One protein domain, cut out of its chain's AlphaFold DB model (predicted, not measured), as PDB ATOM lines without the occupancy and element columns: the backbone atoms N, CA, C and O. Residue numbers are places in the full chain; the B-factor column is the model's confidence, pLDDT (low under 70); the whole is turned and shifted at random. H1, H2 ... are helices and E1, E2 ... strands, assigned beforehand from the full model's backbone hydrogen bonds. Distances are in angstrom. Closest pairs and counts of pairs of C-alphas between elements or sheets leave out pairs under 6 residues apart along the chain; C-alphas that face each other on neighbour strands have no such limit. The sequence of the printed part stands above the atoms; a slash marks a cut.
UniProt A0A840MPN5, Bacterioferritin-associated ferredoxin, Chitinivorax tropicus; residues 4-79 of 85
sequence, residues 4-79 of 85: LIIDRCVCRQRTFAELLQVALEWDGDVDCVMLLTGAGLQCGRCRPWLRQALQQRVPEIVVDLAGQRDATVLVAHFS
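What this domain is: This is residues 4 to 79 of the 85 residues of the protein "Bacterioferritin-associated ferredoxin" of Chitinivorax tropicus (UniProt A0A840MPN5). A small two-stranded antiparallel ribbon, E1 and E2, extends from one side of a cluster of three crossed helices, H1, H2 and H3, with H3 nearest to the ribbon. Beyond E2 the printed part turns away, residues 66 to 73 stick out, and H4 ends this arm without touching another helix. The printed part has 76 residues, with four named helices and two named strands in the order E1, H1, H2, H3, E2, H4; the class is mostly helix. It is compact, with a radius of gyration of the C-alphas of 12.8 A, yet elongated, spanning 40 by 22 by 18 A.

Where its parts are: E1, residues 4 to 6, begins at C-alpha 4 (125.771, 147.695, 136.980). E2, residues 61 to 64, is 10.0 A long. H3, residues 47 to 56, measures 14.1 A, and H1, residues 16 to 25, 14.4 A. H2, residues 30 to 37, and H4, residues 71 to 78, each measure 10.5 A; H4 ends at C-alpha 78 (128.507, 135.932, 144.933).

How they stand to each other: E1 and E2 are antiparallel at 163 degrees, with N 6 and O 61 within hydrogen-bond range at 2.9 A. The closest C-alphas of H3 and E2, Ala 53 and Ile 61, are 6.5 A apart. H3 touches H1 at a steep tilt of 62 degrees, closest at C-alphas 54 and 20, 6.2 A. H1 touches H2 at 75 degrees, about perpendicular, closest at C-alphas 23 and 33, 5.9 A. H2 and H3 only just touch, with 3 pairs of C-alphas within 8 A, the closest Val 30 and Arg 51 at 6.4 A. H4 is apart from H1, H2, H3 and E1. Every O i to N i+4 pair is within hydrogen-bond range in H2, H3 and H4, and 5 of 6 in H1.

The domain as a whole: The C-alphas farthest apart, Glu 25 and Arg 69, are 39.7 A apart. The printed part has no cut and no long link. The model's pLDDT is under 70 at residues 67 to 79.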
ATOM      1  N   LEU A   4     126.675 148.039 135.888       89.19
ATOM      2  CA  LEU A   4     125.771 147.695 136.980       89.19
ATOM      3  C   LEU A   4     125.820 148.794 138.041       89.19
ATOM      4  O   LEU A   4     126.895 149.148 138.517       89.19
ATOM      5  N   ILE A   5     124.650 149.297 138.425       94.06
ATOM      6  CA  ILE A   5     124.493 150.254 139.522       94.06
ATOM      7  C   ILE A   5     123.988 149.489 140.740       94.06
ATOM      8  O   ILE A   5     122.989 148.771 140.664       94.06
ATOM      9  N   ILE A   6     124.689 149.632 141.861       95.94
ATOM     10  CA  ILE A   6     124.313 149.039 143.141       95.94
ATOM     11  C   ILE A   6     124.039 150.180 144.114       95.94
ATOM     12  O   ILE A   6     124.964 150.837 144.586       95.94
ATOM     13  N   ASP A   7     122.762 150.402 144.413       98.19
ATOM     14  CA  ASP A   7     122.292 151.555 145.186       98.19
ATOM     15  C   ASP A   7     121.514 151.165 146.452       98.19
ATOM     16  O   ASP A   7     121.038 152.043 147.166       98.19
ATOM     17  N   ARG A   8     121.303 149.868 146.729       98.06
ATOM     18  CA  ARG A   8     120.400 149.445 147.813       98.06
ATOM     19  C   ARG A   8     120.654 148.057 148.382       98.06
ATOM     20  O   ARG A   8     121.161 147.142 147.734       98.06
ATOM     21  N   CYS A   9     120.159 147.862 149.600       97.69
ATOM     22  CA  CYS A   9     119.855 146.547 150.147       97.69
ATOM     23  C   CYS A   9     118.476 146.087 149.654       97.69
ATOM     24  O   CYS A   9     117.454 146.553 150.156       97.69
ATOM     25  N   VAL A  10     118.427 145.128 148.727       96.88
ATOM     26  CA  VAL A  10     117.152 144.624 148.167       96.88
ATOM     27  C   VAL A  10     116.292 143.869 149.185       96.88
ATOM     28  O   VAL A  10     115.071 143.920 149.127       96.88
ATOM     29  N   CYS A  11     116.920 143.211 150.161       97.56
ATOM     30  CA  CYS A  11     116.238 142.476 151.226       97.56
ATOM     31  C   CYS A  11     115.367 143.369 152.118       97.56
ATOM     32  O   CYS A  11     114.284 142.969 152.528       97.56
ATOM     33  N   ARG A  12     115.860 144.572 152.430       97.19
ATOM     34  CA  ARG A  12     115.179 145.541 153.300       97.19
ATOM     35  C   ARG A  12     114.626 146.746 152.544       97.19
ATOM     36  O   ARG A  12     114.054 147.622 153.176       97.19
ATOM     37  N   GLN A  13     114.808 146.786 151.222       97.12
ATOM     38  CA  GLN A  13     114.440 147.903 150.351       97.12
ATOM     39  C   GLN A  13     114.954 149.259 150.867       97.12
ATOM     40  O   GLN A  13     114.226 150.243 150.879       97.12
ATOM     41  N   ARG A  14     116.218 149.297 151.313       97.44
ATOM     42  CA  ARG A  14     116.887 150.511 151.816       97.44
ATOM     43  C   ARG A  14     117.949 150.983 150.843       97.44
ATOM     44  O   ARG A  14     118.868 150.214 150.548       97.44
ATOM     45  N   THR A  15     117.830 152.217 150.366       98.38
ATOM     46  CA  THR A  15     118.826 152.833 149.478       98.38
ATOM     47  C   THR A  15     120.083 153.231 150.251       98.38
ATOM     48  O   THR A  15     120.012 153.569 151.429       98.38
ATOM     49  N   PHE A  16     121.254 153.221 149.620       98.31
ATOM     50  CA  PHE A  16     122.488 153.691 150.252       98.31
ATOM     51  C   PHE A  16     122.430 155.191 150.540       98.31
ATOM     52  O   PHE A  16     123.010 155.622 151.527       98.31
ATOM     53  N   ALA A  17     121.663 155.965 149.768       98.19
ATOM     54  CA  ALA A  17     121.358 157.356 150.090       98.19
ATOM     55  C   ALA A  17     120.663 157.502 151.460       98.19
ATOM     56  O   ALA A  17     121.111 158.299 152.279       98.19
ATOM     57  N   GLU A  18     119.626 156.703 151.747       97.69
ATOM     58  CA  GLU A  18     118.996 156.664 153.079       97.69
ATOM     59  C   GLU A  18     119.991 156.231 154.161       97.69
ATOM     60  O   GLU A  18     120.063 156.837 155.227       97.69
ATOM     61  N   LEU A  19     120.780 155.187 153.891       97.69
ATOM     62  CA  LEU A  19     121.732 154.647 154.864       97.69
ATOM     63  C   LEU A  19     122.884 155.613 155.162       97.69
ATOM     64  O   LEU A  19     123.372 155.633 156.286       97.69
ATOM     65  N   LEU A  20     123.289 156.438 154.195       97.81
ATOM     66  CA  LEU A  20     124.247 157.523 154.399       97.81
ATOM     67  C   LEU A  20     123.704 158.584 155.356       97.81
ATOM     68  O   LEU A  20     124.465 159.067 156.186       97.81
ATOM     69  N   GLN A  21     122.413 158.922 155.278       96.88
ATOM     70  CA  GLN A  21     121.803 159.853 156.234       96.88
ATOM     71  C   GLN A  21     121.833 159.280 157.650       96.88
ATOM     72  O   GLN A  21     122.266 159.964 158.570       96.88
ATOM     73  N   VAL A  22     121.491 157.997 157.809       96.38
ATOM     74  CA  VAL A  22     121.623 157.308 159.104       96.38
ATOM     75  C   VAL A  22     123.080 157.314 159.567       96.38
ATOM     76  O   VAL A  22     123.355 157.597 160.721       96.38
ATOM     77  N   ALA A  23     124.041 157.063 158.678       95.94
ATOM     78  CA  ALA A  23     125.455 157.052 159.041       95.94
ATOM     79  C   ALA A  23     125.945 158.401 159.594       95.94
ATOM     80  O   ALA A  23     126.802 158.412 160.472       95.94
ATOM     81  N   LEU A  24     125.398 159.528 159.124       94.69
ATOM     82  CA  LEU A  24     125.737 160.855 159.654       94.69
ATOM     83  C   LEU A  24     125.317 161.030 161.119       94.69
ATOM     84  O   LEU A  24     125.986 161.754 161.849       94.69
ATOM     85  N   GLU A  25     124.248 160.363 161.553       94.12
ATOM     86  CA  GLU A  25     123.766 160.406 162.940       94.12
ATOM     87  C   GLU A  25     124.604 159.528 163.891       94.12
ATOM     88  O   GLU A  25     124.505 159.680 165.106       94.12
ATOM     89  N   TRP A  26     125.435 158.626 163.350       91.44
ATOM     90  CA  TRP A  26     126.182 157.602 164.096       91.44
ATOM     91  C   TRP A  26     127.673 157.568 163.722       91.44
ATOM     92  O   TRP A  26     128.263 156.497 163.584       91.44
ATOM     93  N   ASP A  27     128.277 158.738 163.495       90.38
ATOM     94  CA  ASP A  27     129.715 158.921 163.216       90.38
ATOM     95  C   ASP A  27     130.283 158.085 162.050       90.38
ATOM     96  O   ASP A  27     131.485 157.843 161.942       90.38
ATOM     97  N   GLY A  28     129.429 157.666 161.116       87.25
ATOM     98  CA  GLY A  28     129.822 156.841 159.979       87.25
ATOM     99  C   GLY A  28     130.062 155.365 160.307       87.25
ATOM    100  O   GLY A  28     130.605 154.656 159.457       87.25
ATOM    101  N   ASP A  29     129.670 154.884 161.492       92.50
ATOM    102  CA  ASP A  29     129.831 153.482 161.880       92.50
ATOM    103  C   ASP A  29     128.898 152.573 161.060       92.50
ATOM    104  O   ASP A  29     127.668 152.593 161.172       92.50
ATOM    105  N   VAL A  30     129.508 151.743 160.211       92.25
ATOM    106  CA  VAL A  30     128.789 150.833 159.318       92.25
ATOM    107  C   VAL A  30     128.023 149.760 160.088       92.25
ATOM    108  O   VAL A  30     126.916 149.401 159.683       92.25
ATOM    109  N   ASP A  31     128.585 149.241 161.175       93.88
ATOM    110  CA  ASP A  31     127.941 148.188 161.953       93.88
ATOM    111  C   ASP A  31     126.720 148.755 162.689       93.88
ATOM    112  O   ASP A  31     125.652 148.138 162.653       93.88
ATOM    113  N   CYS A  32     126.809 149.978 163.228       95.81
ATOM    114  CA  CYS A  32     125.649 150.701 163.766       95.81
ATOM    115  C   CYS A  32     124.555 150.902 162.709       95.81
ATOM    116  O   CYS A  32     123.393 150.565 162.949       95.81
ATOM    117  N   VAL A  33     124.910 151.378 161.510       96.38
ATOM    118  CA  VAL A  33     123.951 151.551 160.403       96.38
ATOM    119  C   VAL A  33     123.272 150.226 160.045       96.38
ATOM    120  O   VAL A  33     122.054 150.177 159.847       96.38
ATOM    121  N   MET A  34     124.029 149.129 159.977       96.19
ATOM    122  CA  MET A  34     123.485 147.803 159.674       96.19
ATOM    123  C   MET A  34     122.535 147.305 160.771       96.19
ATOM    124  O   MET A  34     121.465 146.783 160.450       96.19
ATOM    125  N   LEU A  35     122.887 147.498 162.045       96.88
ATOM    126  CA  LEU A  35     122.055 147.127 163.194       96.88
ATOM    127  C   LEU A  35     120.739 147.913 163.237       96.88
ATOM    128  O   LEU A  35     119.681 147.312 163.412       96.88
ATOM    129  N   LEU A  36     120.784 149.227 163.013       96.88
ATOM    130  CA  LEU A  36     119.606 150.099 163.078       96.88
ATOM    131  C   LEU A  36     118.637 149.878 161.918       96.88
ATOM    132  O   LEU A  36     117.420 149.922 162.088       96.88
ATOM    133  N   THR A  37     119.167 149.647 160.719       96.38
ATOM    134  CA  THR A  37     118.345 149.592 159.498       96.38
ATOM    135  C   THR A  37     118.013 148.171 159.050       96.38
ATOM    136  O   THR A  37     117.150 147.962 158.193       96.38
ATOM    137  N   GLY A  38     118.717 147.173 159.591       97.12
ATOM    138  CA  GLY A  38     118.678 145.788 159.132       97.12
ATOM    139  C   GLY A  38     119.364 145.559 157.780       97.12
ATOM    140  O   GLY A  38     119.393 144.419 157.294       97.12
ATOM    141  N   ALA A  39     119.901 146.605 157.139       97.38
ATOM    142  CA  ALA A  39     120.620 146.479 155.882       97.38
ATOM    143  C   ALA A  39     121.853 145.585 156.064       97.38
ATOM    144  O   ALA A  39     122.555 145.632 157.067       97.38
ATOM    145  N   GLY A  40     122.092 144.698 155.099       95.31
ATOM    146  CA  GLY A  40     123.172 143.719 155.180       95.31
ATOM    147  C   GLY A  40     122.950 142.584 156.189       95.31
ATOM    148  O   GLY A  40     123.713 141.627 156.152       95.31
ATOM    149  N   LEU A  41     121.915 142.585 157.033       95.94
ATOM    150  CA  LEU A  41     121.720 141.531 158.044       95.94
ATOM    151  C   LEU A  41     120.900 140.318 157.571       95.94
ATOM    152  O   LEU A  41     120.872 139.314 158.268       95.94
ATOM    153  N   GLN A  42     120.270 140.375 156.390       95.31
ATOM    154  CA  GLN A  42     119.520 139.240 155.828       95.31
ATOM    155  C   GLN A  42     120.393 138.357 154.921       95.31
ATOM    156  O   GLN A  42     121.037 137.433 155.395       95.31
ATOM    157  N   CYS A  43     120.462 138.635 153.614       95.62
ATOM    158  CA  CYS A  43     121.254 137.811 152.692       95.62
ATOM    159  C   CYS A  43     122.753 138.151 152.690       95.62
ATOM    160  O   CYS A  43     123.538 137.465 152.044       95.62
ATOM    161  N   GLY A  44     123.150 139.266 153.313       93.75
ATOM    162  CA  GLY A  44     124.541 139.728 153.374       93.75
ATOM    163  C   GLY A  44     125.133 140.289 152.074       93.75
ATOM    164  O   GLY A  44     126.148 140.976 152.131       93.75
ATOM    165  N   ARG A  45     124.501 140.092 150.911       93.88
ATOM    166  CA  ARG A  45     125.085 140.440 149.595       93.88
ATOM    167  C   ARG A  45     125.369 141.929 149.388       93.88
ATOM    168  O   ARG A  45     126.273 142.276 148.641       93.88
ATOM    169  N   CYS A  46     124.626 142.817 150.050       95.50
ATOM    170  CA  CYS A  46     124.861 144.258 149.950       95.50
ATOM    171  C   CYS A  46     125.978 144.765 150.876       95.50
ATOM    172  O   CYS A  46     126.371 145.912 150.730       95.50
ATOM    173  N   ARG A  47     126.493 143.956 151.818       95.69
ATOM    174  CA  ARG A  47     127.512 144.384 152.799       95.69
ATOM    175  C   ARG A  47     128.777 144.996 152.180       95.69
ATOM    176  O   ARG A  47     129.162 146.062 152.653       95.69
ATOM    177  N   PRO A  48     129.445 144.375 151.182       95.00
ATOM    178  CA  PRO A  48     130.657 144.965 150.608       95.00
ATOM    179  C   PRO A  48     130.368 146.322 149.956       95.00
ATOM    180  O   PRO A  48     131.094 147.282 150.192       95.00
ATOM    181  N   TRP A  49     129.256 146.423 149.228       96.06
ATOM    182  CA  TRP A  49     128.838 147.644 148.543       96.06
ATOM    183  C   TRP A  49     128.398 148.741 149.512       96.06
ATOM    184  O   TRP A  49     128.767 149.891 149.327       96.06
ATOM    185  N   LEU A  50     127.681 148.383 150.582       95.69
ATOM    186  CA  LEU A  50     127.294 149.304 151.647       95.69
ATOM    187  C   LEU A  50     128.525 149.874 152.355       95.69
ATOM    188  O   LEU A  50     128.620 151.085 152.522       95.69
ATOM    189  N   ARG A  51     129.487 149.021 152.735       95.94
ATOM    190  CA  ARG A  51     130.752 149.475 153.334       95.94
ATOM    191  C   ARG A  51     131.473 150.457 152.421       95.94
ATOM    192  O   ARG A  51     131.860 151.525 152.881       95.94
ATOM    193  N   GLN A  52     131.603 150.117 151.142       95.69
ATOM    194  CA  GLN A  52     132.243 150.992 150.166       95.69
ATOM    195  C   GLN A  52     131.487 152.320 150.006       95.69
ATOM    196  O   GLN A  52     132.112 153.377 150.038       95.69
ATOM    197  N   ALA A  53     130.158 152.278 149.887       96.44
ATOM    198  CA  ALA A  53     129.309 153.460 149.749       96.44
ATOM    199  C   ALA A  53     129.434 154.397 150.959       96.44
ATOM    200  O   ALA A  53     129.591 155.602 150.783       96.44
ATOM    201  N   LEU A  54     129.441 153.850 152.179       94.94
ATOM    202  CA  LEU A  54     129.617 154.620 153.414       94.94
ATOM    203  C   LEU A  54     131.031 155.204 153.537       94.94
ATOM    204  O   LEU A  54     131.177 156.383 153.853       94.94
ATOM    205  N   GLN A  55     132.068 154.421 153.223       94.56
ATOM    206  CA  GLN A  55     133.464 154.878 153.239       94.56
ATOM    207  C   GLN A  55     133.717 156.013 152.240       94.56
ATOM    208  O   GLN A  55     134.379 156.994 152.570       94.56
ATOM    209  N   GLN A  56     133.188 155.887 151.021       95.81
ATOM    210  CA  GLN A  56     133.347 156.879 149.954       95.81
ATOM    211  C   GLN A  56     132.311 158.010 150.032       95.81
ATOM    212  O   GLN A  56     132.440 159.004 149.324       95.81
ATOM    213  N   ARG A  57     131.297 157.866 150.893       96.31
ATOM    214  CA  ARG A  57     130.139 158.763 151.020       96.31
ATOM    215  C   ARG A  57     129.410 159.000 149.691       96.31
ATOM    216  O   ARG A  57     129.082 160.134 149.350       96.31
ATOM    217  N   VAL A  58     129.140 157.924 148.951       97.25
ATOM    218  CA  VAL A  58     128.441 157.953 147.651       97.25
ATOM    219  C   VAL A  58     127.129 157.159 147.700       97.25
ATOM    220  O   VAL A  58     127.088 156.099 148.327       97.25
ATOM    221  N   PRO A  59     126.046 157.628 147.054       97.75
ATOM    222  CA  PRO A  59     124.729 156.985 147.133       97.75
ATOM    223  C   PRO A  59     124.604 155.728 146.262       97.75
ATOM    224  O   PRO A  59     123.618 155.004 146.369       97.75
ATOM    225  N   GLU A  60     125.580 155.464 145.399       96.88
ATOM    226  CA  GLU A  60     125.590 154.328 144.490       96.88
ATOM    227  C   GLU A  60     127.021 153.879 144.202       96.88
ATOM    228  O   GLU A  60     127.952 154.685 144.179       96.88
ATOM    229  N   ILE A  61     127.186 152.578 143.967       95.44
ATOM    230  CA  ILE A  61     128.423 151.999 143.455       95.44
ATOM    231  C   ILE A  61     128.204 151.612 141.998       95.44
ATOM    232  O   ILE A  61     127.311 150.825 141.678       95.44
ATOM    233  N   VAL A  62     129.046 152.154 141.126       91.88
ATOM    234  CA  VAL A  62     129.017 151.895 139.688       91.88
ATOM    235  C   VAL A  62     130.084 150.856 139.353       91.88
ATOM    236  O   VAL A  62     131.269 151.074 139.598       91.88
ATOM    237  N   VAL A  63     129.667 149.720 138.796       87.12
ATOM    238  CA  VAL A  63     130.551 148.613 138.407       87.12
ATOM    239  C   VAL A  63     130.567 148.490 136.887       87.12
ATOM    240  O   VAL A  63     129.530 148.250 136.264       87.12
ATOM    241  N   ASP A  64     131.747 148.627 136.281       85.38
ATOM    242  CA  ASP A  64     131.938 148.363 134.854       85.38
ATOM    243  C   ASP A  64     132.076 146.853 134.605       85.38
ATOM    244  O   ASP A  64     133.083 146.232 134.949       85.38
ATOM    245  N   LEU A  65     131.056 146.261 133.979       74.38
ATOM    246  CA  LEU A  65     131.049 144.839 133.637       74.38
ATOM    247  C   LEU A  65     131.839 144.548 132.354       74.38
ATOM    248  O   LEU A  65     132.228 143.406 132.122       74.38
ATOM    249  N   ALA A  66     132.092 145.549 131.506       72.56
ATOM    250  CA  ALA A  66     132.818 145.346 130.253       72.56
ATOM    251  C   ALA A  66     134.315 145.059 130.487       72.56
ATOM    252  O   ALA A  66     134.935 144.370 129.674       72.56
ATOM    253  N   GLY A  67     134.872 145.529 131.611       61.28
ATOM    254  CA  GLY A  67     136.230 145.215 132.070       61.28
ATOM    255  C   GLY A  67     136.365 143.884 132.823       61.28
ATOM    256  O   GLY A  67     137.481 143.418 133.041       61.28
ATOM    257  N   GLN A  68     135.253 143.241 133.197       56.34
ATOM    258  CA  GLN A  68     135.232 142.023 134.013       56.34
ATOM    259  C   GLN A  68     134.706 140.829 133.204       56.34
ATOM    260  O   GLN A  68     133.600 140.343 133.413       56.34
ATOM    261  N   ARG A  69     135.517 140.331 132.260       52.50
ATOM    262  CA  ARG A  69     135.205 139.105 131.492       52.50
ATOM    263  C   ARG A  69     135.391 137.805 132.277       52.50
ATOM    264  O   ARG A  69     135.119 136.737 131.736       52.50
ATOM    265  N   ASP A  70     135.858 137.868 133.520       54.25
ATOM    266  CA  ASP A  70     136.193 136.669 134.274       54.25
ATOM    267  C   ASP A  70     135.049 136.278 135.216       54.25
ATOM    268  O   ASP A  70     134.818 136.906 136.255       54.25
ATOM    269  N   ALA A  71     134.330 135.215 134.848       53.34
ATOM    270  CA  ALA A  71     133.295 134.591 135.671       53.34
ATOM    271  C   ALA A  71     133.790 134.294 137.102       53.34
ATOM    272  O   ALA A  71     133.000 134.299 138.043       53.34
ATOM    273  N   THR A  72     135.103 134.128 137.280       52.94
ATOM    274  CA  THR A  72     135.781 133.946 138.567       52.94
ATOM    275  C   THR A  72     135.553 135.110 139.541       52.94
ATOM    276  O   THR A  72     135.383 134.876 140.735       52.94
ATOM    277  N   VAL A  73     135.478 136.358 139.063       53.81
ATOM    278  CA  VAL A  73     135.267 137.548 139.915       53.81
ATOM    279  C   VAL A  73     133.821 137.630 140.401       53.81
ATOM    280  O   VAL A  73     133.566 137.913 141.572       53.81
ATOM    281  N   LEU A  74     132.862 137.307 139.531       52.84
ATOM    282  CA  LEU A  74     131.452 137.222 139.914       52.84
ATOM    283  C   LEU A  74     131.228 136.062 140.893       52.84
ATOM    284  O   LEU A  74     130.536 136.229 141.893       52.84
ATOM    285  N   VAL A  75     131.871 134.913 140.671       55.25
ATOM    286  CA  VAL A  75     131.871 133.793 141.622       55.25
ATOM    287  C   VAL A  75     132.505 134.215 142.951       55.25
ATOM    288  O   VAL A  75     131.907 133.966 143.983       55.25
ATOM    289  N   ALA A  76     133.627 134.934 142.985       59.12
ATOM    290  CA  ALA A  76     134.199 135.423 144.247       59.12
ATOM    291  C   ALA A  76     133.275 136.418 144.985       59.12
ATOM    292  O   ALA A  76     133.190 136.398 146.212       59.12
ATOM    293  N   HIS A  77     132.547 137.267 144.253       55.47
ATOM    294  CA  HIS A  77     131.615 138.234 144.842       55.47
ATOM    295  C   HIS A  77     130.276 137.629 145.292       55.47
ATOM    296  O   HIS A  77     129.647 138.169 146.205       55.47
ATOM    297  N   PHE A  78     129.825 136.531 144.677       57.41
ATOM    298  CA  PHE A  78     128.507 135.932 144.933       57.41
ATOM    299  C   PHE A  78     128.543 134.530 145.561       57.41
ATOM    300  O   PHE A  78     127.516 134.084 146.082       57.41
ATOM    301  N   SER A  79     129.695 133.862 145.574       52.38
ATOM    302  CA  SER A  79     129.919 132.572 146.228       52.38
ATOM    303  C   SER A  79     130.519 132.779 147.612       52.38
ATOM    304  O   SER A  79     131.687 132.508 147.861       52.38
TER     305      SER A  79